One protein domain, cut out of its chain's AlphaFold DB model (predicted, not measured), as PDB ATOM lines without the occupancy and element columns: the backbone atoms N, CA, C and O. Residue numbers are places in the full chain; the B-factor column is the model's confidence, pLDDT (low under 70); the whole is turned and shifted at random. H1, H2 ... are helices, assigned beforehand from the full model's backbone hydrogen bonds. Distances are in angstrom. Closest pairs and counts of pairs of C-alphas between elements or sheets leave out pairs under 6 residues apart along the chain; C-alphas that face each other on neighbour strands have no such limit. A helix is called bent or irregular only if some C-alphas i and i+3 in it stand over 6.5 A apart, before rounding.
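This is residues 2 to 42 of the 159 residues of an uncharacterized protein of Periconia macrospinosa (UniProt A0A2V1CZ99). Two helices cross nearly at right angles, the short, irregular H1 packed on the longer H2, and a tail of residues 30 to 42 with no named element runs on from the end of H2. Of this tail, residues 30 to 35 stand free. The printed part has 41 residues with two named helices, H1 then H2, and no named strand; its class is all helix, though under half of the residues are in named elements. It is only just loose, close to compact, with a radius of gyration of the C-alphas of 10.9 A and spans of 31 by 21 by 14 A.

H1, residues 5 to 11, begins at C-alpha 5 (155.063, 77.941, 214.145) and measures 9.2 A from first to last C-alpha. It is irregular: C-alphas 6 and 9 are 7.8 A apart. H2, residues 19 to 29, measures 15.1 A and ends at C-alpha 29 (146.641, 69.304, 211.825).

H1 and H2 touch, their closest C-alphas, of Gly 9 and Ile 25, 6.2 A apart. Their lines are about perpendicular, at 77 degrees. In H2 every O i to N i+4 pair is within hydrogen-bond range; in H1 1 of 3 is, beside 3 of 4 O i to N i+3 pairs.

The two C-alphas farthest apart, of Glu 15 and Gly 41, are 31.8 A apart. The printed part has no cut, and the link from H1 to H2 is short. The pLDDT is under 70 at residues 2 to 3 and 40 to 41.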
ATOM      1  N   LYS A   2     155.354  71.716 221.592       57.59
ATOM      2  CA  LYS A   2     155.309  72.777 222.619       57.59
ATOM      3  C   LYS A   2     155.742  74.177 222.164       57.59
ATOM      4  O   LYS A   2     155.441  75.126 222.890       57.59
ATOM      5  N   HIS A   3     156.341  74.360 220.981       69.50
ATOM      6  CA  HIS A   3     156.914  75.663 220.601       69.50
ATOM      7  C   HIS A   3     156.830  75.972 219.096       69.50
ATOM      8  O   HIS A   3     156.761  75.062 218.273       69.50
ATOM      9  N   GLY A   4     156.887  77.264 218.761       78.38
ATOM     10  CA  GLY A   4     157.086  77.771 217.400       78.38
ATOM     11  C   GLY A   4     155.838  77.808 216.516       78.38
ATOM     12  O   GLY A   4     154.706  77.806 217.002       78.38
ATOM     13  N   LEU A   5     156.079  77.835 215.199       84.94
ATOM     14  CA  LEU A   5     155.063  77.941 214.145       84.94
ATOM     15  C   LEU A   5     153.968  76.873 214.267       84.94
ATOM     16  O   LEU A   5     152.814  77.111 213.950       84.94
ATOM     17  N   LEU A   6     154.291  75.701 214.798       87.19
ATOM     18  CA  LEU A   6     153.353  74.588 214.860       87.19
ATOM     19  C   LEU A   6     152.305  74.707 215.981       87.19
ATOM     20  O   LEU A   6     151.412  73.873 216.078       87.19
ATOM     21  N   ARG A   7     152.391  75.755 216.809       89.12
ATOM     22  CA  ARG A   7     151.357  76.139 217.786       89.12
ATOM     23  C   ARG A   7     150.531  77.337 217.339       89.12
ATOM     24  O   ARG A   7     149.819  77.917 218.150       89.12
ATOM     25  N   LEU A   8     150.617  77.728 216.069       90.19
ATOM     26  CA  LEU A   8     149.944  78.918 215.550       90.19
ATOM     27  C   LEU A   8     148.451  78.965 215.907       90.19
ATOM     28  O   LEU A   8     147.985  79.993 216.386       90.19
ATOM     29  N   GLY A   9     147.738  77.841 215.770       90.44
ATOM     30  CA  GLY A   9     146.310  77.741 216.102       90.44
ATOM     31  C   GLY A   9     145.983  77.795 217.599       90.44
ATOM     32  O   GLY A   9     144.842  78.050 217.960       90.44
ATOM     33  N   GLU A  10     146.967  77.589 218.477       91.50
ATOM     34  CA  GLU A  10     146.813  77.777 219.927       91.50
ATOM     35  C   GLU A  10     147.174  79.206 220.362       91.50
ATOM     36  O   GLU A  10     146.706  79.683 221.394       91.50
ATOM     37  N   LEU A  11     148.064  79.866 219.616       90.56
ATOM     38  CA  LEU A  11     148.653  81.159 219.977       90.56
ATOM     39  C   LEU A  11     147.887  82.351 219.400       90.56
ATOM     40  O   LEU A  11     147.958  83.447 219.956       90.56
ATOM     41  N   ILE A  12     147.188  82.155 218.282       90.62
ATOM     42  CA  ILE A  12     146.452  83.208 217.589       90.62
ATOM     43  C   ILE A  12     144.954  82.894 217.658       90.62
ATOM     44  O   ILE A  12     144.547  81.817 217.221       90.62
ATOM     45  N   PRO A  13     144.120  83.820 218.171       93.88
ATOM     46  CA  PRO A  13     142.671  83.655 218.168       93.88
ATOM     47  C   PRO A  13     142.122  83.406 216.752       93.88
ATOM     48  O   PRO A  13     142.601  84.055 215.814       93.88
ATOM     49  N   PRO A  14     141.119  82.524 216.570       93.00
ATOM     50  CA  PRO A  14     140.607  82.157 215.248       93.00
ATOM     51  C   PRO A  14     140.208  83.348 214.368       93.00
ATOM     52  O   PRO A  14     140.478  83.357 213.168       93.00
ATOM     53  N   GLU A  15     139.627  84.384 214.970       95.31
ATOM     54  CA  GLU A  15     139.190  85.612 214.305       95.31
ATOM     55  C   GLU A  15     140.342  86.505 213.815       95.31
ATOM     56  O   GLU A  15     140.117  87.428 213.037       95.31
ATOM     57  N   LYS A  16     141.578  86.238 214.255       94.25
ATOM     58  CA  LYS A  16     142.793  86.966 213.852       94.25
ATOM     59  C   LYS A  16     143.664  86.200 212.863       94.25
ATOM     60  O   LYS A  16     144.661  86.751 212.399       94.25
ATOM     61  N   LEU A  17     143.323  84.949 212.556       93.31
ATOM     62  CA  LEU A  17     144.062  84.172 211.568       93.31
ATOM     63  C   LEU A  17     143.820  84.746 210.168       93.31
ATOM     64  O   LEU A  17     142.691  85.094 209.815       93.31
ATOM     65  N   ASN A  18     144.870  84.816 209.356       93.12
ATOM     66  CA  ASN A  18     144.734  85.028 207.915       93.12
ATOM     67  C   ASN A  18     144.593  83.684 207.169       93.12
ATOM     68  O   ASN A  18     144.717  82.614 207.769       93.12
ATOM     69  N   ASP A  19     144.333  83.731 205.861       93.31
ATOM     70  CA  ASP A  19     144.116  82.522 205.053       93.31
ATOM     71  C   ASP A  19     145.348  81.611 204.992       93.31
ATOM     72  O   ASP A  19     145.219  80.397 205.135       93.31
ATOM     73  N   GLY A  20     146.551  82.180 204.865       91.88
ATOM     74  CA  GLY A  20     147.798  81.407 204.870       91.88
ATOM     75  C   GLY A  20     148.042  80.698 206.205       91.88
ATOM     76  O   GLY A  20     148.485  79.552 206.237       91.88
ATOM     77  N   GLN A  21     147.700  81.347 207.317       94.06
ATOM     78  CA  GLN A  21     147.790  80.772 208.659       94.06
ATOM     79  C   GLN A  21     146.760  79.661 208.872       94.06
ATOM     80  O   GLN A  21     147.119  78.612 209.402       94.06
ATOM     81  N   ARG A  22     145.507  79.863 208.437       94.69
ATOM     82  CA  ARG A  22     144.463  78.824 208.469       94.69
ATOM     83  C   ARG A  22     144.875  77.601 207.658       94.69
ATOM     84  O   ARG A  22     144.899  76.506 208.207       94.69
ATOM     85  N   SER A  23     145.286  77.812 206.409       93.50
ATOM     86  CA  SER A  23     145.753  76.751 205.511       93.50
ATOM     87  C   SER A  23     146.915  75.959 206.120       93.50
ATOM     88  O   SER A  23     146.889  74.730 206.152       93.50
ATOM     89  N   PHE A  24     147.901  76.650 206.705       92.12
ATOM     90  CA  PHE A  24     149.000  75.990 207.409       92.12
ATOM     91  C   PHE A  24     148.512  75.147 208.597       92.12
ATOM     92  O   PHE A  24     148.918  73.994 208.722       92.12
ATOM     93  N   ILE A  25     147.646  75.703 209.457       93.00
ATOM     94  CA  ILE A  25     147.088  75.007 210.631       93.00
ATOM     95  C   ILE A  25     146.317  73.752 210.206       93.00
ATOM     96  O   ILE A  25     146.510  72.693 210.803       93.00
ATOM     97  N   GLU A  26     145.479  73.857 209.176       93.56
ATOM     98  CA  GLU A  26     144.722  72.735 208.618       93.56
ATOM     99  C   GLU A  26     145.657  71.651 208.068       93.56
ATOM    100  O   GLU A  26     145.515  70.480 208.419       93.56
ATOM    101  N   TYR A  27     146.670  72.040 207.283       92.25
ATOM    102  CA  TYR A  27     147.636  71.107 206.703       92.25
ATOM    103  C   TYR A  27     148.400  70.320 207.774       92.25
ATOM    104  O   TYR A  27     148.458  69.091 207.715       92.25
ATOM    105  N   VAL A  28     148.973  71.000 208.776       89.25
ATOM    106  CA  VAL A  28     149.765  70.328 209.824       89.25
ATOM    107  C   VAL A  28     148.904  69.569 210.837       89.25
ATOM    108  O   VAL A  28     149.413  68.668 211.512       89.25
ATOM    109  N   GLY A  29     147.627  69.945 210.959       89.38
ATOM    110  CA  GLY A  29     146.641  69.304 211.825       89.38
ATOM    111  C   GLY A  29     146.157  67.946 211.310       89.38
ATOM    112  O   GLY A  29     145.791  67.097 212.121       89.38
ATOM    113  N   ASP A  30     146.208  67.700 209.996       91.94
ATOM    114  CA  ASP A  30     145.890  66.395 209.407       91.94
ATOM    115  C   ASP A  30     147.038  65.397 209.631       91.94
ATOM    116  O   ASP A  30     147.996  65.294 208.860       91.94
ATOM    117  N   ARG A  31     146.939  64.640 210.726       87.88
ATOM    118  CA  ARG A  31     147.935  63.635 211.127       87.88
ATOM    119  C   ARG A  31     147.738  62.271 210.476       87.88
ATOM    120  O   ARG A  31     148.561  61.390 210.716       87.88
ATOM    121  N   GLU A  32     146.694  62.093 209.674       92.12
ATOM    122  CA  GLU A  32     146.481  60.866 208.905       92.12
ATOM    123  C   GLU A  32     147.162  60.960 207.539       92.12
ATOM    124  O   GLU A  32     147.798  60.003 207.100       92.12
ATOM    125  N   ARG A  33     147.076  62.126 206.885       92.88
ATOM    126  CA  ARG A  33     147.662  62.354 205.557       92.88
ATOM    127  C   ARG A  33     149.041  63.002 205.610       92.88
ATOM    128  O   ARG A  33     149.936  62.575 204.883       92.88
ATOM    129  N   ASN A  34     149.242  63.999 206.474       89.88
ATOM    130  CA  ASN A  34     150.462  64.814 206.506       89.88
ATOM    131  C   ASN A  34     151.337  64.426 207.704       89.88
ATOM    132  O   ASN A  34     151.530  65.175 208.668       89.88
ATOM    133  N   ILE A  35     151.861  63.201 207.663       84.00
ATOM    134  CA  ILE A  35     152.687  62.646 208.736       84.00
ATOM    135  C   ILE A  35     154.095  63.252 208.662       84.00
ATOM    136  O   ILE A  35     154.826  63.045 207.699       84.00
ATOM    137  N   PHE A  36     154.503  63.966 209.712       82.00
ATOM    138  CA  PHE A  36     155.867  64.489 209.862       82.00
ATOM    139  C   PHE A  36     156.321  64.449 211.327       82.00
ATOM    140  O   PHE A  36     155.484  64.508 212.236       82.00
ATOM    141  N   SER A  37     157.633  64.357 211.573       79.69
ATOM    142  CA  SER A  37     158.188  64.408 212.932       79.69
ATOM    143  C   SER A  37     158.287  65.850 213.438       79.69
ATOM    144  O   SER A  37     158.533  66.792 212.697       79.69
ATOM    145  N   HIS A  38     158.047  66.024 214.730       74.50
ATOM    146  CA  HIS A  38     158.044  67.322 215.402       74.50
ATOM    147  C   HIS A  38     159.406  67.727 215.971       74.50
ATOM    148  O   HIS A  38     159.576  68.859 216.424       74.50
ATOM    149  N   CYS A  39     160.336  66.780 216.023       72.38
ATOM    150  CA  CYS A  39     161.663  66.934 216.606       72.38
ATOM    151  C   CYS A  39     162.776  66.423 215.690       72.38
ATOM    152  O   CYS A  39     163.928  66.775 215.910       72.38
ATOM    153  N   ASP A  40     162.424  65.652 214.660       68.00
ATOM    154  CA  ASP A  40     163.339  65.081 213.677       68.00
ATOM    155  C   ASP A  40     162.852  65.419 212.263       68.00
ATOM    156  O   ASP A  40     161.722  65.868 212.075       68.00
ATOM    157  N   GLY A  41     163.684  65.171 211.251       69.25
ATOM    158  CA  GLY A  41     163.313  65.417 209.854       69.25
ATOM    159  C   GLY A  41     163.573  66.855 209.409       69.25
ATOM    160  O   GLY A  41     162.660  67.553 208.978       69.25
ATOM    161  N   GLY A  42     164.831  67.293 209.520       74.06
ATOM    162  CA  GLY A  42     165.278  68.592 209.016       74.06
ATOM    163  C   GLY A  42     165.017  68.782 207.518       74.06
ATOM    164  O   GLY A  42     164.670  67.844 206.799       74.06
TER     165      GLY A  42